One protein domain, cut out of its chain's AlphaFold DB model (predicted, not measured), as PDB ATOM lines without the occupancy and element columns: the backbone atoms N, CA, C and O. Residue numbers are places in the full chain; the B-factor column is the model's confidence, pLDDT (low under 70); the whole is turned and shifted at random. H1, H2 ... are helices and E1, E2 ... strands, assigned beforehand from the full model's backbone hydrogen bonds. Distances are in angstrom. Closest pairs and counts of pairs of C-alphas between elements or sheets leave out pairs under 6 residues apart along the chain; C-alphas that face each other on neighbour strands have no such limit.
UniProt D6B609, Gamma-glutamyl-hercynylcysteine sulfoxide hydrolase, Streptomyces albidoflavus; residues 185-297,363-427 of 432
ATOM      1  N   HIS A 185     191.272 136.614 174.596       97.81
ATOM      2  CA  HIS A 185     191.541 136.668 176.031       97.81
ATOM      3  C   HIS A 185     192.418 137.850 176.434       97.81
ATOM      4  O   HIS A 185     193.113 138.462 175.618       97.81
ATOM      5  N   LEU A 186     192.371 138.163 177.721       98.19
ATOM      6  CA  LEU A 186     193.131 139.225 178.357       98.19
ATOM      7  C   LEU A 186     193.520 138.794 179.767       98.19
ATOM      8  O   LEU A 186     192.698 138.241 180.492       98.19
ATOM      9  N   ALA A 187     194.746 139.102 180.171       98.44
ATOM     10  CA  ALA A 187     195.189 139.023 181.549       98.44
ATOM     11  C   ALA A 187     195.812 140.345 181.997       98.44
ATOM     12  O   ALA A 187     196.453 141.054 181.216       98.44
ATOM     13  N   TYR A 188     195.629 140.645 183.277       98.44
ATOM     14  CA  TYR A 188     196.208 141.796 183.954       98.44
ATOM     15  C   TYR A 188     196.809 141.373 185.291       98.44
ATOM     16  O   TYR A 188     196.207 140.564 185.993       98.44
ATOM     17  N   VAL A 189     197.954 141.958 185.648       97.94
ATOM     18  CA  VAL A 189     198.521 141.937 187.006       97.94
ATOM     19  C   VAL A 189     199.057 143.329 187.355       97.94
ATOM     20  O   VAL A 189     199.772 143.939 186.561       97.94
ATOM     21  N   GLY A 190     198.713 143.870 188.522       96.88
ATOM     22  CA  GLY A 190     199.103 145.223 188.927       96.88
ATOM     23  C   GLY A 190     198.262 145.793 190.074       96.88
ATOM     24  O   GLY A 190     197.662 145.037 190.839       96.88
ATOM     25  N   PRO A 191     198.232 147.126 190.247       96.12
ATOM     26  CA  PRO A 191     197.350 147.778 191.214       96.12
ATOM     27  C   PRO A 191     195.868 147.439 191.013       96.12
ATOM     28  O   PRO A 191     195.426 147.128 189.913       96.12
ATOM     29  N   ALA A 192     195.070 147.521 192.080       96.31
ATOM     30  CA  ALA A 192     193.661 147.152 192.004       96.31
ATOM     31  C   ALA A 192     192.835 148.148 191.167       96.31
ATOM     32  O   ALA A 192     192.655 149.306 191.557       96.31
ATOM     33  N   LEU A 193     192.259 147.668 190.065       95.75
ATOM     34  CA  LEU A 193     191.404 148.444 189.159       95.75
ATOM     35  C   LEU A 193     190.014 147.803 189.046       95.75
ATOM     36  O   LEU A 193     189.898 146.590 189.259       95.75
ATOM     37  N   PRO A 194     188.955 148.572 188.726       97.06
ATOM     38  CA  PRO A 194     187.676 148.003 188.324       97.06
ATOM     39  C   PRO A 194     187.871 147.077 187.130       97.06
ATOM     40  O   PRO A 194     188.575 147.437 186.185       97.06
ATOM     41  N   LEU A 195     187.193 145.929 187.119       97.38
ATOM     42  CA  LEU A 195     187.280 145.012 185.978       97.38
ATOM     43  C   LEU A 195     186.886 145.715 184.671       97.38
ATOM     44  O   LEU A 195     187.508 145.489 183.634       97.38
ATOM     45  N   GLY A 196     185.913 146.627 184.737       97.06
ATOM     46  CA  GLY A 196     185.435 147.413 183.607       97.06
ATOM     47  C   GLY A 196     186.497 148.288 182.943       97.06
ATOM     48  O   GLY A 196     186.426 148.472 181.731       97.06
ATOM     49  N   GLU A 197     187.512 148.762 183.675       96.50
ATOM     50  CA  GLU A 197     188.623 149.536 183.092       96.50
ATOM     51  C   GLU A 197     189.513 148.686 182.174       96.50
ATOM     52  O   GLU A 197     190.187 149.222 181.299       96.50
ATOM     53  N   LEU A 198     189.490 147.362 182.338       95.75
ATOM     54  CA  LEU A 198     190.271 146.423 181.533       95.75
ATOM     55  C   LEU A 198     189.431 145.787 180.420       95.75
ATOM     56  O   LEU A 198     189.919 145.583 179.311       95.75
ATOM     57  N   VAL A 199     188.169 145.451 180.711       96.94
ATOM     58  CA  VAL A 199     187.363 144.577 179.838       96.94
ATOM     59  C   VAL A 199     186.282 145.284 179.038       96.94
ATOM     60  O   VAL A 199     185.851 144.711 178.042       96.94
ATOM     61  N   SER A 200     185.851 146.492 179.416       96.69
ATOM     62  CA  SER A 200     184.731 147.183 178.747       96.69
ATOM     63  C   SER A 200     184.996 148.638 178.368       96.69
ATOM     64  O   SER A 200     184.516 149.078 177.331       96.69
ATOM     65  N   ALA A 201     185.731 149.388 179.189       96.56
ATOM     66  CA  ALA A 201     185.948 150.819 178.990       96.56
ATOM     67  C   ALA A 201     186.890 151.164 177.820       96.56
ATOM     68  O   ALA A 201     186.613 152.157 177.147       96.56
ATOM     69  N   PRO A 202     187.969 150.397 177.544       96.25
ATOM     70  CA  PRO A 202     188.828 150.681 176.397       96.25
ATOM     71  C   PRO A 202     188.068 150.638 175.063       96.25
ATOM     72  O   PRO A 202     187.133 149.851 174.892       96.25
ATOM     73  N   GLU A 203     188.485 151.462 174.098       95.31
ATOM     74  CA  GLU A 203     187.771 151.625 172.824       95.31
ATOM     75  C   GLU A 203     187.627 150.312 172.046       95.31
ATOM     76  O   GLU A 203     186.567 150.050 171.476       95.31
ATOM     77  N   HIS A 204     188.663 149.472 172.065       96.38
ATOM     78  CA  HIS A 204     188.719 148.157 171.421       96.38
ATOM     79  C   HIS A 204     188.757 147.036 172.467       96.38
ATOM     80  O   HIS A 204     189.426 146.020 172.284       96.38
ATOM     81  N   SER A 205     188.074 147.246 173.597       96.56
ATOM     82  CA  SER A 205     188.041 146.340 174.751       96.56
ATOM     83  C   SER A 205     187.628 144.909 174.418       96.56
ATOM     84  O   SER A 205     186.993 144.653 173.398       96.56
ATOM     85  N   LEU A 206     187.917 143.970 175.326       96.38
ATOM     86  CA  LEU A 206     187.489 142.572 175.189       96.38
ATOM     87  C   LEU A 206     185.964 142.449 174.991       96.38
ATOM     88  O   LEU A 206     185.502 141.601 174.230       96.38
ATOM     89  N   PHE A 207     185.189 143.341 175.618       96.38
ATOM     90  CA  PHE A 207     183.763 143.503 175.359       96.38
ATOM     91  C   PHE A 207     183.499 143.773 173.876       96.38
ATOM     92  O   PHE A 207     182.754 143.022 173.260       96.38
ATOM     93  N   ARG A 208     184.150 144.763 173.259       95.25
ATOM     94  CA  ARG A 208     183.987 145.063 171.825       95.25
ATOM     95  C   ARG A 208     184.515 143.963 170.909       95.25
ATOM     96  O   ARG A 208     183.875 143.640 169.908       95.25
ATOM     97  N   GLN A 209     185.631 143.338 171.278       94.19
ATOM     98  CA  GLN A 209     186.214 142.195 170.565       94.19
ATOM     99  C   GLN A 209     185.249 141.008 170.478       94.19
ATOM    100  O   GLN A 209     185.405 140.143 169.618       94.19
ATOM    101  N   SER A 210     184.218 140.968 171.326       92.81
ATOM    102  CA  SER A 210     183.215 139.917 171.243       92.81
ATOM    103  C   SER A 210     182.350 139.970 169.980       92.81
ATOM    104  O   SER A 210     181.852 138.934 169.561       92.81
ATOM    105  N   TRP A 211     182.219 141.118 169.308       91.19
ATOM    106  CA  TRP A 211     181.501 141.210 168.024       91.19
ATOM    107  C   TRP A 211     182.259 141.949 166.920       91.19
ATOM    108  O   TRP A 211     181.854 141.891 165.761       91.19
ATOM    109  N   ALA A 212     183.331 142.665 167.257       91.62
ATOM    110  CA  ALA A 212     184.154 143.402 166.307       91.62
ATOM    111  C   ALA A 212     185.655 143.264 166.637       91.62
ATOM    112  O   ALA A 212     186.307 144.273 166.926       91.62
ATOM    113  N   PRO A 213     186.214 142.037 166.638       91.94
ATOM    114  CA  PRO A 213     187.651 141.846 166.811       91.94
ATOM    115  C   PRO A 213     188.419 142.377 165.589       91.94
ATOM    116  O   PRO A 213     187.962 142.255 164.452       91.94
ATOM    117  N   ARG A 214     189.597 142.969 165.810       92.69
ATOM    118  CA  ARG A 214     190.400 143.617 164.754       92.69
ATOM    119  C   ARG A 214     191.505 142.725 164.197       92.69
ATOM    120  O   ARG A 214     191.875 142.869 163.034       92.69
ATOM    121  N   HIS A 215     192.048 141.828 165.017       86.00
ATOM    122  CA  HIS A 215     193.176 140.964 164.650       86.00
ATOM    123  C   HIS A 215     192.799 139.481 164.577       86.00
ATOM    124  O   HIS A 215     193.633 138.652 164.202       86.00
ATOM    125  N   GLN A 216     191.546 139.137 164.877       83.12
ATOM    126  CA  GLN A 216     191.034 137.780 164.753       83.12
ATOM    127  C   GLN A 216     190.944 137.357 163.284       83.12
ATOM    128  O   GLN A 216     190.221 137.942 162.482       83.12
ATOM    129  N   ARG A 217     191.693 136.307 162.933       76.31
ATOM    130  CA  ARG A 217     191.721 135.747 161.570       76.31
ATOM    131  C   ARG A 217     190.723 134.615 161.357       76.31
ATOM    132  O   ARG A 217     190.427 134.278 160.215       76.31
ATOM    133  N   TYR A 218     190.238 134.008 162.436       64.25
ATOM    134  CA  TYR A 218     189.343 132.861 162.380       64.25
ATOM    135  C   TYR A 218     188.167 133.071 163.330       64.25
ATOM    136  O   TYR A 218     188.368 133.347 164.510       64.25
ATOM    137  N   GLY A 219     186.947 132.942 162.813       60.53
ATOM    138  CA  GLY A 219     185.746 133.389 163.518       60.53
ATOM    139  C   GLY A 219     185.427 134.859 163.265       60.53
ATOM    140  O   GLY A 219     186.310 135.644 162.926       60.53
ATOM    141  N   THR A 220     184.143 135.205 163.345       70.12
ATOM    142  CA  THR A 220     183.646 136.569 163.059       70.12
ATOM    143  C   THR A 220     183.119 137.267 164.305       70.12
ATOM    144  O   THR A 220     183.186 138.491 164.388       70.12
ATOM    145  N   VAL A 221     182.608 136.502 165.271       79.00
ATOM    146  CA  VAL A 221     181.951 136.995 166.481       79.00
ATOM    147  C   VAL A 221     182.222 135.991 167.600       79.00
ATOM    148  O   VAL A 221     181.971 134.808 167.430       79.00
ATOM    149  N   ASN A 222     182.661 136.462 168.763       82.88
ATOM    150  CA  ASN A 222     182.797 135.666 169.981       82.88
ATOM    151  C   ASN A 222     181.513 135.754 170.830       82.88
ATOM    152  O   ASN A 222     181.478 136.439 171.857       82.88
ATOM    153  N   ALA A 223     180.437 135.106 170.372       83.81
ATOM    154  CA  ALA A 223     179.119 135.152 171.018       83.81
ATOM    155  C   ALA A 223     178.806 133.947 171.923       83.81
ATOM    156  O   ALA A 223     177.792 133.963 172.621       83.81
ATOM    157  N   ASP A 224     179.652 132.916 171.923       86.31
ATOM    158  CA  ASP A 224     179.357 131.597 172.504       86.31
ATOM    159  C   ASP A 224     179.779 131.464 173.974       86.31
ATOM    160  O   ASP A 224     180.053 130.367 174.482       86.31
ATOM    161  N   GLY A 225     179.882 132.607 174.647       92.94
ATOM    162  CA  GLY A 225     180.154 132.710 176.069       92.94
ATOM    163  C   GLY A 225     181.249 133.709 176.415       92.94
ATOM    164  O   GLY A 225     182.052 134.123 175.579       92.94
ATOM    165  N   PHE A 226     181.305 134.081 177.687       96.38
ATOM    166  CA  PHE A 226     182.392 134.880 178.242       96.38
ATOM    167  C   PHE A 226     182.663 134.501 179.691       96.38
ATOM    168  O   PHE A 226     181.788 133.993 180.401       96.38
ATOM    169  N   GLY A 227     183.886 134.763 180.135       97.56
ATOM    170  CA  GLY A 227     184.275 134.537 181.510       97.56
ATOM    171  C   GLY A 227     185.255 135.573 182.028       97.56
ATOM    172  O   GLY A 227     186.080 136.110 181.291       97.56
ATOM    173  N   LEU A 228     185.147 135.837 183.326       98.38
ATOM    174  CA  LEU A 228     186.027 136.687 184.115       98.38
ATOM    175  C   LEU A 228     186.508 135.876 185.316       98.38
ATOM    176  O   LEU A 228     185.698 135.266 186.014       98.38
ATOM    177  N   GLY A 229     187.804 135.893 185.578       98.44
ATOM    178  CA  GLY A 229     188.400 135.384 186.803       98.44
ATOM    179  C   GLY A 229     189.231 136.471 187.464       98.44
ATOM    180  O   GLY A 229     189.979 137.165 186.779       98.44
ATOM    181  N   TRP A 230     189.086 136.646 188.773       98.50
ATOM    182  CA  TRP A 230     189.782 137.695 189.520       98.50
ATOM    183  C   TRP A 230     190.104 137.248 190.941       98.50
ATOM    184  O   TRP A 230     189.505 136.311 191.468       98.50
ATOM    185  N   TYR A 231     191.028 137.961 191.577       97.62
ATOM    186  CA  TYR A 231     191.495 137.657 192.928       97.62
ATOM    187  C   TYR A 231     190.926 138.679 193.907       97.62
ATOM    188  O   TYR A 231     191.124 139.889 193.743       97.62
ATOM    189  N   ALA A 232     190.176 138.209 194.902       94.88
ATOM    190  CA  ALA A 232     189.677 139.068 195.966       94.88
ATOM    191  C   ALA A 232     190.800 139.340 196.986       94.88
ATOM    192  O   ALA A 232     191.612 138.454 197.254       94.88
ATOM    193  N   PRO A 233     190.873 140.544 197.583       92.25
ATOM    194  CA  PRO A 233     191.861 140.822 198.620       92.25
ATOM    195  C   PRO A 233     191.781 139.810 199.770       92.25
ATOM    196  O   PRO A 233     190.729 139.645 200.382       92.25
ATOM    197  N   GLY A 234     192.903 139.153 200.072       90.56
ATOM    198  CA  GLY A 234     192.997 138.158 201.144       90.56
ATOM    199  C   GLY A 234     192.521 136.747 200.777       90.56
ATOM    200  O   GLY A 234     192.671 135.854 201.606       90.56
ATOM    201  N   ASP A 235     192.012 136.527 199.561       93.25
ATOM    202  CA  ASP A 235     191.639 135.198 199.070       93.25
ATOM    203  C   ASP A 235     192.659 134.706 198.026       93.25
ATOM    204  O   ASP A 235     192.810 135.333 196.971       93.25
ATOM    205  N   PRO A 236     193.402 133.617 198.298       89.12
ATOM    206  CA  PRO A 236     194.345 133.059 197.336       89.12
ATOM    207  C   PRO A 236     193.660 132.302 196.188       89.12
ATOM    208  O   PRO A 236     194.328 131.977 195.207       89.12
ATOM    209  N   VAL A 237     192.366 131.986 196.303       96.25
ATOM    210  CA  VAL A 237     191.601 131.279 195.272       96.25
ATOM    211  C   VAL A 237     190.844 132.305 194.423       96.25
ATOM    212  O   VAL A 237     190.128 133.150 194.962       96.25
ATOM    213  N   PRO A 238     190.968 132.270 193.086       97.50
ATOM    214  CA  PRO A 238     190.288 133.229 192.236       97.50
ATOM    215  C   PRO A 238     188.786 132.940 192.169       97.50
ATOM    216  O   PRO A 238     188.346 131.803 191.964       97.50
ATOM    217  N   ALA A 239     187.985 133.997 192.247       97.81
ATOM    218  CA  ALA A 239     186.578 133.933 191.890       97.81
ATOM    219  C   ALA A 239     186.441 133.839 190.365       97.81
ATOM    220  O   ALA A 239     187.244 134.411 189.626       97.81
ATOM    221  N   ARG A 240     185.407 133.137 189.888       97.75
ATOM    222  CA  ARG A 240     185.083 133.027 188.461       97.75
ATOM    223  C   ARG A 240     183.622 133.354 188.204       97.75
ATOM    224  O   ARG A 240     182.734 132.852 188.889       97.75
ATOM    225  N   TYR A 241     183.384 134.132 187.160       97.69
ATOM    226  CA  TYR A 241     182.071 134.403 186.597       97.69
ATOM    227  C   TYR A 241     182.083 133.976 185.135       97.69
ATOM    228  O   TYR A 241     182.838 134.544 184.352       97.69
ATOM    229  N   ARG A 242     181.291 132.964 184.775       96.81
ATOM    230  CA  ARG A 242     181.203 132.425 183.411       96.81
ATOM    231  C   ARG A 242     179.759 132.390 182.953       96.81
ATOM    232  O   ARG A 242     178.865 132.166 183.768       96.81
ATOM    233  N   ARG A 243     179.544 132.612 181.659       96.00
ATOM    234  CA  ARG A 243     178.234 132.544 181.010       96.00
ATOM    235  C   ARG A 243     178.363 131.923 179.632       96.00
ATOM    236  O   ARG A 243     179.329 132.191 178.924       96.00
ATOM    237  N   ALA A 244     177.354 131.147 179.249       92.38
ATOM    238  CA  ALA A 244     177.212 130.568 177.911       92.38
ATOM    239  C   ALA A 244     176.774 131.579 176.831       92.38
ATOM    240  O   ALA A 244     176.933 131.313 175.645       92.38
ATOM    241  N   GLY A 245     176.170 132.704 177.227       90.62
ATOM    242  CA  GLY A 245     175.683 133.737 176.309       90.62
ATOM    243  C   GLY A 245     176.714 134.833 176.026       90.62
ATOM    244  O   GLY A 245     177.739 134.908 176.706       90.62
ATOM    245  N   PRO A 246     176.435 135.726 175.065       93.12
ATOM    246  CA  PRO A 246     177.348 136.800 174.713       93.12
ATOM    247  C   PRO A 246     177.461 137.847 175.828       93.12
ATOM    248  O   PRO A 246     176.482 138.170 176.505       93.12
ATOM    249  N   ILE A 247     178.649 138.438 175.966       95.44
ATOM    250  CA  ILE A 247     178.975 139.396 177.040       95.44
ATOM    251  C   ILE A 247     178.073 140.635 177.060       95.44
ATOM    252  O   ILE A 247     177.753 141.148 178.128       95.44
ATOM    253  N   TRP A 248     177.602 141.091 175.896       93.31
ATOM    254  CA  TRP A 248     176.721 142.257 175.782       93.31
ATOM    255  C   TRP A 248     175.269 141.990 176.184       93.31
ATOM    256  O   TRP A 248     174.509 142.942 176.351       93.31
ATOM    257  N   ALA A 249     174.866 140.724 176.319       94.62
ATOM    258  CA  ALA A 249     173.503 140.353 176.687       94.62
ATOM    259  C   ALA A 249     173.353 139.997 178.174       94.62
ATOM    260  O   ALA A 249     172.231 139.773 178.628       94.62
ATOM    261  N   ASP A 250     174.449 139.931 178.937       96.06
ATOM    262  CA  ASP A 250     174.392 139.587 180.357       96.06
ATOM    263  C   ASP A 250     174.057 140.822 181.212       96.06
ATOM    264  O   ASP A 250     174.830 141.784 181.245       96.06
ATOM    265  N   PRO A 251     172.927 140.821 181.944       94.25
ATOM    266  CA  PRO A 251     172.498 141.989 182.711       94.25
ATOM    267  C   PRO A 251     173.376 142.248 183.943       94.25
ATOM    268  O   PRO A 251     173.422 143.373 184.433       94.25
ATOM    269  N   SER A 252     174.071 141.230 184.459       96.12
ATOM    270  CA  SER A 252     174.908 141.352 185.658       96.12
ATOM    271  C   SER A 252     176.327 141.834 185.348       96.12
ATOM    272  O   SER A 252     176.985 142.389 186.230       96.12
ATOM    273  N   PHE A 253     176.798 141.668 184.110       96.56
ATOM    274  CA  PHE A 253     178.137 142.071 183.687       96.56
ATOM    275  C   PHE A 253     178.417 143.551 183.962       96.56
ATOM    276  O   PHE A 253     179.484 143.875 184.478       96.56
ATOM    277  N   GLY A 254     177.459 144.441 183.684       95.56
ATOM    278  CA  GLY A 254     177.632 145.881 183.903       95.56
ATOM    279  C   GLY A 254     177.915 146.239 185.366       95.56
ATOM    280  O   GLY A 254     178.806 147.043 185.649       95.56
ATOM    281  N   ASP A 255     177.214 145.603 186.306       97.06
ATOM    282  CA  ASP A 255     177.457 145.816 187.733       97.06
ATOM    283  C   ASP A 255     178.791 145.224 188.172       97.06
ATOM    284  O   ASP A 255     179.564 145.917 188.836       97.06
ATOM    285  N   LEU A 256     179.110 143.997 187.748       96.38
ATOM    286  CA  LEU A 256     180.398 143.364 188.044       96.38
ATOM    287  C   LEU A 256     181.571 144.210 187.537       96.38
ATOM    288  O   LEU A 256     182.498 144.491 188.296       96.38
ATOM    289  N   ALA A 257     181.501 144.677 186.289       96.69
ATOM    290  CA  ALA A 257     182.513 145.523 185.667       96.69
ATOM    291  C   ALA A 257     182.724 146.840 186.435       96.69
ATOM    292  O   ALA A 257     183.855 147.315 186.553       96.69
ATOM    293  N   ARG A 258     181.651 147.416 186.990       97.00
ATOM    294  CA  ARG A 258     181.693 148.682 187.730       97.00
ATOM    295  C   ARG A 258     182.207 148.530 189.164       97.00
ATOM    296  O   ARG A 258     182.924 149.413 189.633       97.00
ATOM    297  N   VAL A 259     181.806 147.478 189.885       96.88
ATOM    298  CA  VAL A 259     182.039 147.377 191.343       96.88
ATOM    299  C   VAL A 259     183.223 146.502 191.725       96.88
ATOM    300  O   VAL A 259     183.873 146.774 192.735       96.88
ATOM    301  N   VAL A 260     183.509 145.452 190.955       97.75
ATOM    302  CA  VAL A 260     184.556 144.494 191.310       97.75
ATOM    303  C   VAL A 260     185.907 145.097 190.970       97.75
ATOM    304  O   VAL A 260     186.142 145.513 189.837       97.75
ATOM    305  N   ARG A 261     186.806 145.128 191.957       97.19
ATOM    306  CA  ARG A 261     188.188 145.581 191.793       97.19
ATOM    307  C   ARG A 261     189.141 144.443 192.112       97.19
ATOM    308  O   ARG A 261     188.922 143.726 193.085       97.19
ATOM    309  N   SER A 262     190.203 144.298 191.330       97.06
ATOM    310  CA  SER A 262     191.223 143.282 191.590       97.06
ATOM    311  C   SER A 262     192.597 143.713 191.100       97.06
ATOM    312  O   SER A 262     192.714 144.493 190.156       97.06
ATOM    313  N   THR A 263     193.633 143.200 191.761       96.56
ATOM    314  CA  THR A 263     195.036 143.329 191.344       96.56
ATOM    315  C   THR A 263     195.380 142.409 190.181       96.56
ATOM    316  O   THR A 263     196.419 142.589 189.555       96.56
ATOM    317  N   ALA A 264     194.540 141.414 189.894       97.44
ATOM    318  CA  ALA A 264     194.755 140.518 188.778       97.44
ATOM    319  C   ALA A 264     193.448 140.005 188.182       97.44
ATOM    320  O   ALA A 264     192.459 139.774 188.877       97.44
ATOM    321  N   LEU A 265     193.464 139.821 186.870       98.06
ATOM    322  CA  LEU A 265     192.309 139.411 186.086       98.06
ATOM    323  C   LEU A 265     192.764 138.450 184.995       98.06
ATOM    324  O   LEU A 265     193.794 138.686 184.368       98.06
ATOM    325  N   LEU A 266     191.951 137.435 184.712       98.75
ATOM    326  CA  LEU A 266     191.955 136.728 183.437       98.75
ATOM    327  C   LEU A 266     190.536 136.731 182.873       98.75
ATOM    328  O   LEU A 266     189.602 136.276 183.527       98.75
ATOM    329  N   ALA A 267     190.370 137.233 181.659       98.44
ATOM    330  CA  ALA A 267     189.091 137.346 180.980       98.44
ATOM    331  C   ALA A 267     189.158 136.704 179.592       98.44
ATOM    332  O   ALA A 267     190.203 136.738 178.939       98.44
ATOM    333  N   ALA A 268     188.047 136.133 179.134       97.56
ATOM    334  CA  ALA A 268     187.939 135.567 177.797       97.56
ATOM    335  C   ALA A 268     186.523 135.707 177.226       97.56
ATOM    336  O   ALA A 268     185.539 135.647 177.962       97.56
ATOM    337  N   VAL A 269     186.434 135.854 175.906       95.19
ATOM    338  CA  VAL A 269     185.198 135.742 175.117       95.19
ATOM    339  C   VAL A 269     185.360 134.588 174.139       95.19
ATOM    340  O   VAL A 269     186.452 134.388 173.604       95.19
ATOM    341  N   ARG A 270     184.306 133.795 173.954       90.19
ATOM    342  CA  ARG A 270     184.355 132.501 173.275       90.19
ATOM    343  C   ARG A 270     183.648 132.531 171.927       90.19
ATOM    344  O   ARG A 270     182.560 133.081 171.804       90.19
ATOM    345  N   ASP A 271     184.255 131.861 170.958       83.06
ATOM    346  CA  ASP A 271     183.677 131.516 169.657       83.06
ATOM    347  C   ASP A 271     183.828 129.989 169.506       83.06
ATOM    348  O   ASP A 271     184.945 129.460 169.517       83.06
ATOM    349  N   ALA A 272     182.722 129.247 169.552       69.94
ATOM    350  CA  ALA A 272     182.707 127.816 169.838       69.94
ATOM    351  C   ALA A 272     182.778 126.955 168.571       69.94
ATOM    352  O   ALA A 272     181.893 126.961 167.725       69.94
ATOM    353  N   THR A 273     183.790 126.093 168.502       56.56
ATOM    354  CA  THR A 273     184.110 125.238 167.347       56.56
ATOM    355  C   THR A 273     183.147 124.072 167.084       56.56
ATOM    356  O   THR A 273     183.105 123.576 165.957       56.56
ATOM    357  N   ALA A 274     182.366 123.607 168.066       56.44
ATOM    358  CA  ALA A 274     181.445 122.481 167.877       56.44
ATOM    359  C   ALA A 274     180.347 122.391 168.949       56.44
ATOM    360  O   ALA A 274     180.549 122.729 170.117       56.44
ATOM    361  N   ALA A 275     179.190 121.854 168.551       51.03
ATOM    362  CA  ALA A 275     178.096 121.504 169.452       51.03
ATOM    363  C   ALA A 275     178.457 120.276 170.314       51.03
ATOM    364  O   ALA A 275     178.993 119.300 169.795       51.03
ATOM    365  N   GLY A 276     178.118 120.296 171.609       57.84
ATOM    366  CA  GLY A 276     178.152 119.103 172.477       57.84
ATOM    367  C   GLY A 276     178.848 119.266 173.831       57.84
ATOM    368  O   GLY A 276     178.628 118.445 174.720       57.84
ATOM    369  N   ALA A 277     179.652 120.313 174.017       66.25
ATOM    370  CA  ALA A 277     180.182 120.678 175.329       66.25
ATOM    371  C   ALA A 277     179.131 121.455 176.140       66.25
ATOM    372  O   ALA A 277     178.326 122.181 175.552       66.25
ATOM    373  N   ASP A 278     179.163 121.338 177.474       80.75
ATOM    374  CA  ASP A 278     178.420 122.270 178.329       80.75
ATOM    375  C   ASP A 278     178.902 123.692 177.999       80.75
ATOM    376  O   ASP A 278     180.109 123.962 178.097       80.75
ATOM    377  N   PRO A 279     178.003 124.573 177.532       81.62
ATOM    378  CA  PRO A 279     178.409 125.828 176.933       81.62
ATOM    379  C   PRO A 279     178.984 126.803 177.960       81.62
ATOM    380  O   PRO A 279     179.838 127.594 177.584       81.62
ATOM    381  N   GLU A 280     178.590 126.730 179.235       90.06
ATOM    382  CA  GLU A 280     179.146 127.590 180.285       90.06
ATOM    383  C   GLU A 280     180.445 127.006 180.848       90.06
ATOM    384  O   GLU A 280     181.421 127.731 181.049       90.06
ATOM    385  N   ALA A 281     180.509 125.686 181.041       90.94
ATOM    386  CA  ALA A 281     181.708 125.042 181.575       90.94
ATOM    387  C   ALA A 281     182.887 125.033 180.583       90.94
ATOM    388  O   ALA A 281     184.044 124.963 180.993       90.94
ATOM    389  N   ALA A 282     182.608 125.122 179.278       91.19
ATOM    390  CA  ALA A 282     183.623 125.229 178.224       91.19
ATOM    391  C   ALA A 282     184.238 126.635 178.085       91.19
ATOM    392  O   ALA A 282     185.155 126.832 177.284       91.19
ATOM    393  N   VAL A 283     183.717 127.623 178.814       93.50
ATOM    394  CA  VAL A 283     184.194 129.004 178.760       93.50
ATOM    395  C   VAL A 283     185.369 129.183 179.718       93.50
ATOM    396  O   VAL A 283     185.318 128.792 180.886       93.50
ATOM    397  N   ALA A 284     186.447 129.783 179.214       96.31
ATOM    398  CA  ALA A 284     187.574 130.207 180.034       96.31
ATOM    399  C   ALA A 284     187.181 131.421 180.910       96.31
ATOM    400  O   ALA A 284     186.357 132.227 180.482       96.31
ATOM    401  N   PRO A 285     187.773 131.610 182.101       98.06
ATOM    402  CA  PRO A 285     188.899 130.847 182.631       98.06
ATOM    403  C   PRO A 285     188.536 129.508 183.293       98.06
ATOM    404  O   PRO A 285     187.566 129.395 184.047       98.06
ATOM    405  N   TYR A 286     189.395 128.515 183.078       98.19
ATOM    406  CA  TYR A 286     189.496 127.312 183.910       98.19
ATOM    407  C   TYR A 286     190.296 127.621 185.181       98.19
ATOM    408  O   TYR A 286     191.061 128.590 185.184       98.19
ATOM    409  N   ALA A 287     190.130 126.834 186.251       97.62
ATOM    410  CA  ALA A 287     190.865 127.074 187.498       97.62
ATOM    411  C   ALA A 287     191.271 125.809 188.264       97.62
ATOM    412  O   ALA A 287     190.601 124.781 188.192       97.62
ATOM    413  N   ASP A 288     192.360 125.919 189.032       96.62
ATOM    414  CA  ASP A 288     192.779 124.963 190.067       96.62
ATOM    415  C   ASP A 288     193.693 125.666 191.082       96.62
ATOM    416  O   ASP A 288     194.734 126.217 190.716       96.62
ATOM    417  N   GLY A 289     193.307 125.670 192.360       95.62
ATOM    418  CA  GLY A 289     194.019 126.426 193.395       95.62
ATOM    419  C   GLY A 289     194.139 127.918 193.032       95.62
ATOM    420  O   GLY A 289     193.113 128.543 192.775       95.62
ATOM    421  N   PRO A 290     195.353 128.504 192.997       97.00
ATOM    422  CA  PRO A 290     195.544 129.915 192.661       97.00
ATOM    423  C   PRO A 290     195.488 130.197 191.154       97.00
ATOM    424  O   PRO A 290     195.566 131.353 190.751       97.00
ATOM    425  N   TRP A 291     195.413 129.173 190.303       98.44
ATOM    426  CA  TRP A 291     195.612 129.336 188.868       98.44
ATOM    427  C   TRP A 291     194.316 129.657 188.133       98.44
ATOM    428  O   TRP A 291     193.306 128.977 188.319       98.44
ATOM    429  N   LEU A 292     194.381 130.639 187.234       98.81
ATOM    430  CA  LEU A 292     193.413 130.854 186.160       98.81
ATOM    431  C   LEU A 292     194.067 130.561 184.816       98.81
ATOM    432  O   LEU A 292     195.187 131.009 184.569       98.81
ATOM    433  N   PHE A 293     193.345 129.878 183.930       98.75
ATOM    434  CA  PHE A 293     193.840 129.476 182.618       98.75
ATOM    435  C   PHE A 293     192.844 129.765 181.491       98.75
ATOM    436  O   PHE A 293     191.643 129.527 181.627       98.75
ATOM    437  N   SER A 294     193.348 130.215 180.346       98.38
ATOM    438  CA  SER A 294     192.601 130.365 179.099       98.38
ATOM    439  C   SER A 294     193.387 129.815 177.913       98.38
ATOM    440  O   SER A 294     194.603 129.971 177.827       98.38
ATOM    441  N   HIS A 295     192.664 129.217 176.971       96.56
ATOM    442  CA  HIS A 295     193.166 128.793 175.672       96.56
ATOM    443  C   HIS A 295     192.412 129.567 174.592       96.56
ATOM    444  O   HIS A 295     191.194 129.465 174.477       96.56
ATOM    445  N   ASN A 296     193.148 130.359 173.817       94.38
ATOM    446  CA  ASN A 296     192.688 130.925 172.563       94.38
ATOM    447  C   ASN A 296     193.278 130.104 171.409       94.38
ATOM    448  O   ASN A 296     194.481 130.131 171.139       94.38
ATOM    449  N   GLY A 297     192.420 129.353 170.732       91.88
ATOM    450  CA  GLY A 297     192.786 128.573 169.568       91.88
ATOM    451  C   GLY A 297     191.940 127.318 169.472       91.88
ATOM    452  O   GLY A 297     190.827 127.268 169.981       91.88
ATOM    453  N   ARG A 363     196.504 125.488 167.251       94.25
ATOM    454  CA  ARG A 363     196.746 126.864 167.696       94.25
ATOM    455  C   ARG A 363     196.570 126.926 169.198       94.25
ATOM    456  O   ARG A 363     195.523 126.540 169.720       94.25
ATOM    457  N   LEU A 364     197.626 127.340 169.878       96.50
ATOM    458  CA  LEU A 364     197.827 127.116 171.304       96.50
ATOM    459  C   LEU A 364     198.276 128.421 171.962       96.50
ATOM    460  O   LEU A 364     199.309 128.451 172.635       96.50
ATOM    461  N   ASN A 365     197.518 129.506 171.762       97.19
ATOM    462  CA  ASN A 365     197.722 130.705 172.566       97.19
ATOM    463  C   ASN A 365     197.144 130.442 173.949       97.19
ATOM    464  O   ASN A 365     195.929 130.439 174.149       97.19
ATOM    465  N   LEU A 366     198.024 130.147 174.897       98.56
ATOM    466  CA  LEU A 366     197.665 129.853 176.272       98.56
ATOM    467  C   LEU A 366     197.930 131.089 177.120       98.56
ATOM    468  O   LEU A 366     198.874 131.830 176.862       98.56
ATOM    469  N   LEU A 367     197.104 131.302 178.136       98.62
ATOM    470  CA  LEU A 367     197.256 132.384 179.097       98.62
ATOM    471  C   LEU A 367     196.988 131.834 180.492       98.62
ATOM    472  O   LEU A 367     195.953 131.216 180.724       98.62
ATOM    473  N   LEU A 368     197.931 132.038 181.401       98.81
ATOM    474  CA  LEU A 368     197.934 131.495 182.752       98.81
ATOM    475  C   LEU A 368     198.323 132.600 183.735       98.81
ATOM    476  O   LEU A 368     199.252 133.363 183.473       98.81
ATOM    477  N   THR A 369     197.654 132.670 184.881       98.56
ATOM    478  CA  THR A 369     198.040 133.574 185.973       98.56
ATOM    479  C   THR A 369     197.784 132.945 187.338       98.56
ATOM    480  O   THR A 369     196.841 132.170 187.489       98.56
ATOM    481  N   ASP A 370     198.636 133.270 188.315       97.62
ATOM    482  CA  ASP A 370     198.461 132.969 189.746       97.62
ATOM    483  C   ASP A 370     197.986 134.191 190.555       97.62
ATOM    484  O   ASP A 370     198.031 134.186 191.784       97.62
ATOM    485  N   GLY A 371     197.620 135.278 189.873       96.75
ATOM    486  CA  GLY A 371     197.249 136.548 190.492       96.75
ATOM    487  C   GLY A 371     198.420 137.497 190.763       96.75
ATOM    488  O   GLY A 371     198.200 138.631 191.190       96.75
ATOM    489  N   ARG A 372     199.662 137.072 190.502       96.25
ATOM    490  CA  ARG A 372     200.876 137.898 190.665       96.25
ATOM    491  C   ARG A 372     201.701 137.984 189.389       96.25
ATOM    492  O   ARG A 372     202.330 139.006 189.128       96.25
ATOM    493  N   SER A 373     201.685 136.916 188.603       97.50
ATOM    494  CA  SER A 373     202.429 136.771 187.359       97.50
ATOM    495  C   SER A 373     201.527 136.277 186.232       97.50
ATOM    496  O   SER A 373     200.446 135.733 186.465       97.50
ATOM    497  N   ILE A 374     201.971 136.487 184.998       98.69
ATOM    498  CA  ILE A 374     201.339 136.004 183.776       98.69
ATOM    499  C   ILE A 374     202.361 135.139 183.042       98.69
ATOM    500  O   ILE A 374     203.473 135.583 182.759       98.69
ATOM    501  N   ALA A 375     201.964 133.923 182.686       98.81
ATOM    502  CA  ALA A 375     202.650 133.116 181.689       98.81
ATOM    503  C   ALA A 375     201.731 132.958 180.479       98.81
ATOM    504  O   ALA A 375     200.532 132.722 180.629       98.81
ATOM    505  N   ALA A 376     202.270 133.110 179.277       98.75
ATOM    506  CA  ALA A 376     201.486 133.020 178.056       98.75
ATOM    507  C   ALA A 376     202.288 132.407 176.915       98.75
ATOM    508  O   ALA A 376     203.513 132.490 176.901       98.75
ATOM    509  N   THR A 377     201.609 131.837 175.929       98.62
ATOM    510  CA  THR A 377     202.249 131.339 174.708       98.62
ATOM    511  C   THR A 377     201.648 131.995 173.479       98.62
ATOM    512  O   THR A 377     200.446 132.244 173.415       98.62
ATOM    513  N   THR A 378     202.490 132.249 172.488       97.69
ATOM    514  CA  THR A 378     202.084 132.466 171.101       97.69
ATOM    515  C   THR A 378     202.365 131.204 170.309       97.69
ATOM    516  O   THR A 378     203.494 130.713 170.273       97.69
ATOM    517  N   TRP A 379     201.324 130.651 169.701       96.06
ATOM    518  CA  TRP A 379     201.413 129.494 168.829       96.06
ATOM    519  C   TRP A 379     200.261 129.521 167.825       96.06
ATOM    520  O   TRP A 379     199.175 128.994 168.079       96.06
ATOM    521  N   GLY A 380     200.498 130.149 166.676       92.12
ATOM    522  CA  GLY A 380     199.549 130.188 165.563       92.12
ATOM    523  C   GLY A 380     198.398 131.197 165.701       92.12
ATOM    524  O   GLY A 380     197.471 131.155 164.888       92.12
ATOM    525  N   ASP A 381     198.444 132.101 166.684       92.50
ATOM    526  CA  ASP A 381     197.542 133.256 166.803       92.50
ATOM    527  C   ASP A 381     198.243 134.459 167.475       92.50
ATOM    528  O   ASP A 381     199.350 134.343 168.008       92.50
ATOM    529  N   THR A 382     197.616 135.634 167.449       95.88
ATOM    530  CA  THR A 382     198.194 136.882 167.952       95.88
ATOM    531  C   THR A 382     198.165 136.992 169.474       95.88
ATOM    532  O   THR A 382     197.218 136.577 170.148       95.88
ATOM    533  N   LEU A 383     199.214 137.608 170.018       98.12
ATOM    534  CA  LEU A 383     199.295 138.025 171.410       98.12
ATOM    535  C   LEU A 383     200.119 139.306 171.489       98.12
ATOM    536  O   LEU A 383     201.112 139.477 170.781       98.12
ATOM    537  N   PHE A 384     199.709 140.201 172.371       98.38
ATOM    538  CA  PHE A 384     200.346 141.480 172.604       98.38
ATOM    539  C   PHE A 384     200.510 141.705 174.098       98.38
ATOM    540  O   PHE A 384     199.741 141.195 174.912       98.38
ATOM    541  N   HIS A 385     201.496 142.513 174.462       98.12
ATOM    542  CA  HIS A 385     201.673 142.966 175.832       98.12
ATOM    543  C   HIS A 385     201.943 144.468 175.885       98.12
ATOM    544  O   HIS A 385     202.507 145.053 174.958       98.12
ATOM    545  N   ARG A 386     201.558 145.094 176.997       96.00
ATOM    546  CA  ARG A 386     201.798 146.518 177.268       96.00
ATOM    547  C   ARG A 386     201.961 146.753 178.763       96.00
ATOM    548  O   ARG A 386     201.410 145.986 179.558       96.00
ATOM    549  N   PRO A 387     202.733 147.764 179.197       94.69
ATOM    550  CA  PRO A 387     202.549 148.307 180.534       94.69
ATOM    551  C   PRO A 387     201.075 148.700 180.729       94.69
ATOM    552  O   PRO A 387     200.480 149.411 179.917       94.69
ATOM    553  N   GLY A 388     200.459 148.150 181.765       82.00
ATOM    554  CA  GLY A 388     199.083 148.432 182.135       82.00
ATOM    555  C   GLY A 388     198.951 149.770 182.870       82.00
ATOM    556  O   GLY A 388     199.956 150.395 183.231       82.00
ATOM    557  N   PRO A 389     197.711 150.208 183.136       80.19
ATOM    558  CA  PRO A 389     197.466 151.393 183.946       80.19
ATOM    559  C   PRO A 389     198.126 151.271 185.327       80.19
ATOM    560  O   PRO A 389     198.263 150.171 185.872       80.19
ATOM    561  N   ALA A 390     198.555 152.413 185.872       81.44
ATOM    562  CA  ALA A 390     199.197 152.525 187.185       81.44
ATOM    563  C   ALA A 390     200.455 151.644 187.385       81.44
ATOM    564  O   ALA A 390     200.822 151.336 188.515       81.44
ATOM    565  N   GLY A 391     201.137 151.248 186.305       86.12
ATOM    566  CA  GLY A 391     202.354 150.431 186.389       86.12
ATOM    567  C   GLY A 391     202.093 148.933 186.563       86.12
ATOM    568  O   GLY A 391     202.964 148.222 187.057       86.12
ATOM    569  N   GLY A 392     200.900 148.462 186.188       94.88
ATOM    570  CA  GLY A 392     200.631 147.037 186.011       94.88
ATOM    571  C   GLY A 392     201.132 146.502 184.668       94.88
ATOM    572  O   GLY A 392     201.844 147.168 183.912       94.88
ATOM    573  N   ARG A 393     200.671 145.305 184.319       97.31
ATOM    574  CA  ARG A 393     200.970 144.610 183.070       97.31
ATOM    575  C   ARG A 393     199.695 144.071 182.463       97.31
ATOM    576  O   ARG A 393     198.909 143.441 183.160       97.31
ATOM    577  N   VAL A 394     199.537 144.274 181.161       98.12
ATOM    578  CA  VAL A 394     198.479 143.649 180.367       98.12
ATOM    579  C   VAL A 394     199.105 142.736 179.325       98.12
ATOM    580  O   VAL A 394     200.076 143.118 178.664       98.12
ATOM    581  N   VAL A 395     198.511 141.557 179.167       98.56
ATOM    582  CA  VAL A 395     198.747 140.627 178.060       98.56
ATOM    583  C   VAL A 395     197.391 140.300 177.440       98.56
ATOM    584  O   VAL A 395     196.476 139.912 178.157       98.56
ATOM    585  N   ALA A 396     197.228 140.487 176.135       98.25
ATOM    586  CA  ALA A 396     195.939 140.323 175.464       98.25
ATOM    587  C   ALA A 396     196.107 139.765 174.051       98.25
ATOM    588  O   ALA A 396     197.153 139.940 173.429       98.25
ATOM    589  N   SER A 397     195.070 139.116 173.522       97.56
ATOM    590  CA  SER A 397     195.078 138.595 172.148       97.56
ATOM    591  C   SER A 397     195.249 139.693 171.094       97.56
ATOM    592  O   SER A 397     195.857 139.457 170.051       97.56
ATOM    593  N   GLU A 398     194.733 140.891 171.367       95.94
ATOM    594  CA  GLU A 398     194.883 142.082 170.532       95.94
ATOM    595  C   GLU A 398     194.834 143.369 171.378       95.94
ATOM    596  O   GLU A 398     194.282 143.341 172.485       95.94
ATOM    597  N   PRO A 399     195.419 144.487 170.901       97.31
ATOM    598  CA  PRO A 399     195.392 145.762 171.613       97.31
ATOM    599  C   PRO A 399     193.963 146.240 171.890       97.31
ATOM    600  O   PRO A 399     193.159 146.370 170.961       97.31
ATOM    601  N   TYR A 400     193.660 146.540 173.158       95.25
ATOM    602  CA  TYR A 400     192.326 146.992 173.573       95.25
ATOM    603  C   TYR A 400     192.055 148.490 173.352       95.25
ATOM    604  O   TYR A 400     190.970 148.982 173.638       95.25
ATOM    605  N   ASP A 401     193.053 149.232 172.891       94.88
ATOM    606  CA  ASP A 401     193.017 150.652 172.548       94.88
ATOM    607  C   ASP A 401     194.123 150.915 171.508       94.88
ATOM    608  O   ASP A 401     194.832 149.985 171.104       94.88
ATOM    609  N   ASP A 402     194.257 152.167 171.077       94.44
ATOM    610  CA  ASP A 402     195.295 152.603 170.134       94.44
ATOM    611  C   ASP A 402     196.408 153.423 170.821       94.44
ATOM    612  O   ASP A 402     197.183 154.124 170.168       94.44
ATOM    613  N   GLU A 403     196.514 153.325 172.150       92.19
ATOM    614  CA  GLU A 403     197.565 153.992 172.919       92.19
ATOM    615  C   GLU A 403     198.947 153.388 172.603       92.19
ATOM    616  O   GLU A 403     199.081 152.175 172.382       92.19
ATOM    617  N   PRO A 404     200.024 154.192 172.612       92.44
ATOM    618  CA  PRO A 404     201.358 153.692 172.326       92.44
ATOM    619  C   PRO A 404     201.835 152.684 173.384       92.44
ATOM    620  O   PRO A 404     201.426 152.684 174.545       92.44
ATOM    621  N   GLY A 405     202.782 151.831 172.990       92.94
ATOM    622  CA  GLY A 405     203.477 150.911 173.898       92.94
ATOM    623  C   GLY A 405     203.014 149.458 173.832       92.94
ATOM    624  O   GLY A 405     203.661 148.608 174.449       92.94
ATOM    625  N   TRP A 406     201.953 149.152 173.081       97.00
ATOM    626  CA  TRP A 406     201.628 147.775 172.712       97.00
ATOM    627  C   TRP A 406     202.767 147.152 171.907       97.00
ATOM    628  O   TRP A 406     203.284 147.742 170.960       97.00
ATOM    629  N   ARG A 407     203.156 145.939 172.292       97.88
ATOM    630  CA  ARG A 407     204.200 145.157 171.631       97.88
ATOM    631  C   ARG A 407     203.637 143.800 171.258       97.88
ATOM    632  O   ARG A 407     203.104 143.100 172.117       97.88
ATOM    633  N   ALA A 408     203.747 143.446 169.981       97.88
ATOM    634  CA  ALA A 408     203.406 142.114 169.510       97.88
ATOM    635  C   ALA A 408     204.419 141.103 170.055       97.88
ATOM    636  O   ALA A 408     205.628 141.349 170.033       97.88
ATOM    637  N   VAL A 409     203.921 139.966 170.524       98.25
ATOM    638  CA  VAL A 409     204.753 138.824 170.890       98.25
ATOM    639  C   VAL A 409     204.984 138.004 169.616       98.25
ATOM    640  O   VAL A 409     204.005 137.660 168.948       98.25
ATOM    641  N   PRO A 410     206.242 137.710 169.234       97.69
ATOM    642  CA  PRO A 410     206.523 136.876 168.066       97.69
ATOM    643  C   PRO A 410     205.855 135.508 168.189       97.69
ATOM    644  O   PRO A 410     205.678 135.016 169.298       97.69
ATOM    645  N   ASP A 411     205.506 134.870 167.073       96.31
ATOM    646  CA  ASP A 411     204.964 133.508 167.106       96.31
ATOM    647  C   ASP A 411     205.975 132.511 167.707       96.31
ATOM    648  O   ASP A 411     207.180 132.777 167.736       96.31
ATOM    649  N   ARG A 412     205.485 131.370 168.200       96.62
ATOM    650  CA  ARG A 412     206.275 130.329 168.884       96.62
ATOM    651  C   ARG A 412     207.112 130.881 170.039       96.62
ATOM    652  O   ARG A 412     208.298 130.578 170.168       96.62
ATOM    653  N   THR A 413     206.509 131.699 170.892       98.31
ATOM    654  CA  THR A 413     207.193 132.342 172.019       98.31
ATOM    655  C   THR A 413     206.442 132.085 173.319       98.31
ATOM    656  O   THR A 413     205.220 132.170 173.387       98.31
ATOM    657  N   LEU A 414     207.189 131.775 174.372       98.56
ATOM    658  CA  LEU A 414     206.730 131.809 175.750       98.56
ATOM    659  C   LEU A 414     206.985 133.212 176.307       98.56
ATOM    660  O   LEU A 414     208.117 133.694 176.306       98.56
ATOM    661  N   LEU A 415     205.935 133.852 176.798       98.62
ATOM    662  CA  LEU A 415     205.991 135.105 177.532       98.62
ATOM    663  C   LEU A 415     205.855 134.810 179.023       98.62
ATOM    664  O   LEU A 415     204.912 134.144 179.445       98.62
ATOM    665  N   LEU A 416     206.771 135.355 179.816       98.62
ATOM    666  CA  LEU A 416     206.681 135.417 181.271       98.62
ATOM    667  C   LEU A 416     206.670 136.882 181.676       98.62
ATOM    668  O   LEU A 416     207.525 137.647 181.236       98.62
ATOM    669  N   ALA A 417     205.705 137.286 182.489       97.88
ATOM    670  CA  ALA A 417     205.592 138.663 182.924       97.88
ATOM    671  C   ALA A 417     205.114 138.765 184.368       97.88
ATOM    672  O   ALA A 417     204.289 137.980 184.828       97.88
ATOM    673  N   ASP A 418     205.588 139.792 185.056       96.19
ATOM    674  CA  ASP A 418     204.948 140.318 186.254       96.19
ATOM    675  C   ASP A 418     204.447 141.744 185.966       96.19
ATOM    676  O   ASP A 418     204.381 142.179 184.810       96.19
ATOM    677  N   ALA A 419     204.065 142.487 187.006       93.69
ATOM    678  CA  ALA A 419     203.591 143.862 186.855       93.69
ATOM    679  C   ALA A 419     204.611 144.791 186.158       93.69
ATOM    680  O   ALA A 419     204.218 145.765 185.521       93.69
ATOM    681  N   ARG A 420     205.912 144.504 186.246       92.69
ATOM    682  CA  ARG A 420     207.008 145.382 185.816       92.69
ATOM    683  C   ARG A 420     207.766 144.816 184.626       92.69
ATOM    684  O   ARG A 420     207.959 145.525 183.637       92.69
ATOM    685  N   GLU A 421     208.138 143.549 184.683       94.50
ATOM    686  CA  GLU A 421     209.062 142.918 183.749       94.50
ATOM    687  C   GLU A 421     208.353 141.972 182.782       94.50
ATOM    688  O   GLU A 421     207.263 141.461 183.044       94.50
ATOM    689  N   VAL A 422     208.972 141.786 181.615       97.62
ATOM    690  CA  VAL A 422     208.529 140.839 180.591       97.62
ATOM    691  C   VAL A 422     209.754 140.159 180.006       97.62
ATOM    692  O   VAL A 422     210.662 140.828 179.514       97.62
ATOM    693  N   THR A 423     209.720 138.835 179.994       98.19
ATOM    694  CA  THR A 423     210.729 137.968 179.394       98.19
ATOM    695  C   THR A 423     210.078 137.160 178.281       98.19
ATOM    696  O   THR A 423     209.019 136.562 178.472       98.19
ATOM    697  N   LEU A 424     210.718 137.143 177.112       98.25
ATOM    698  CA  LEU A 424     210.281 136.382 175.945       98.25
ATOM    699  C   LEU A 424     211.296 135.277 175.657       98.25
ATOM    700  O   LEU A 424     212.484 135.551 175.493       98.25
ATOM    701  N   LEU A 425     210.825 134.036 175.595       97.31
ATOM    702  CA  LEU A 425     211.641 132.846 175.384       97.31
ATOM    703  C   LEU A 425     211.124 132.085 174.156       97.31
ATOM    704  O   LEU A 425     209.953 131.707 174.138       97.31
ATOM    705  N   PRO A 426     211.950 131.820 173.132       96.06
ATOM    706  CA  PRO A 426     211.522 131.025 171.986       96.06
ATOM    707  C   PRO A 426     211.102 129.607 172.399       96.06
ATOM    708  O   PRO A 426     211.828 128.909 173.110       96.06
ATOM    709  N   LEU A 427     209.949 129.153 171.910       91.06
ATOM    710  CA  LEU A 427     209.511 127.765 172.003       91.06
ATOM    711  C   LEU A 427     209.979 127.023 170.752       91.06
ATOM    712  O   LEU A 427     209.608 127.361 169.630       91.06
TER     713      LEU A 427
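Overview. This is residues 185 to 297 and 363 to 427 of the 432 residues of the protein "Gamma-glutamyl-hercynylcysteine sulfoxide hydrolase" of Streptomyces albidoflavus (UniProt D6B609). Two six-stranded antiparallel sheets lie face to face as a sandwich, their strands at 21 degrees to each other, and three short helices, H1, H2 and H3, cover part of the face of the first sheet that is turned away from the second. E12, at one edge of the second sheet, reaches past the first sheet. The printed part has 178 residues, in the order E1 H1 H2 E2 E3 H3 E4 E5 E6 E7 E8 E9 E10 E11 E12; the sheets run E3 E2 E4 E1 E10 E9 and E5 E6 E7 E8 E11 E12. The class is mostly strand, though under half of the residues, 85, are in named elements. The whole is compact, with a radius of gyration of the C-alphas of 14.7 A, and rounded, spanning 38 by 37 by 32 A.

Along the chain. E1, residues 185 to 194, starts at C-alpha 185 (191.541, 136.668, 176.031), spans 17.2 A and bends by 125 degrees at residue 191. H1 is residues 195 to 199 and H2 residues 206 to 209. E2, residues 226 to 230, and E3, residues 239 to 243, each span 13.8 A. H3, residues 253 to 259, spans 10.1 A. E4, residues 261 to 269, spans 19.6 A, bends by 94 degrees at residue 264 and ends at C-alpha 269 (185.198, 135.742, 175.117). E5 is residues 286 to 288. E6, residues 291 to 297, and E7, residues 363 to 369, each span 19.5 A. E8 is residues 374 to 378, E9 384 to 387, E10 393 to 396 and E11 413 to 417. E12, residues 422 to 426, ends at C-alpha 426 (211.522, 131.025, 171.986).

Arrangement. In the first sheet, twisted with edge strands E3 and E9, neighbours are antiparallel: N 228 and O 241 of the hairpin E2 and E3 are 2.8 A apart, N 229 and O 266 of E2 and E4 2.8 A, N 188 and O 265 of E1 and E4 2.9 A, N 187 and O 395 of E1 and E10 2.8 A, and N 384 and O 396 of the hairpin E9 and E10 2.8 A. E1, H1 H2, E2 form a split strand-helix-strand unit, two strands running the same way with E4 between them; its crossover is right-handed. E3, H3, E4 form another, with E2 between and a right-handed crossover. The helices are on the same face of this sheet, H1 at a height over the sheet of 8.3 A, H2 at 7.6 A and H3 at 7.3 A. H1 touches H3, closest at C-alphas Gly 196 and Ala 257, 4.0 A. In H1 and H3 every O i to N i+4 pair is within hydrogen-bond range; H2 is too short for such a pair. The second sheet, also twisted, has N 286 and O 293 of the hairpin E5 and E6 at 2.9 A, N 294 and O 367 of E6 and E7 at 2.8 A, N 368 and O 375 of the hairpin E7 and E8 at 2.8 A, N 376 and O 415 of E8 and E11 at 2.8 A, and N 414 and O 425 of the hairpin E11 and E12 at 2.8 A. Between the sheets, the closest C-alphas of E4 and E6, those of Leu 266 and Leu 292, are 6.6 A apart.

Size, cuts and confidence. The two C-alphas farthest apart, those of Gly 276 and Ala 390, are 42.1 A apart. Residues 298 to 362 are not printed, and C-alphas 297 and 363 are 4.7 A apart across the cut. The links H2 to E2, E4 to E5 and E10 to E11 are long. The mean pLDDT of the printed part is 93.3; residues 218 to 219 and 272 to 277 are under 70.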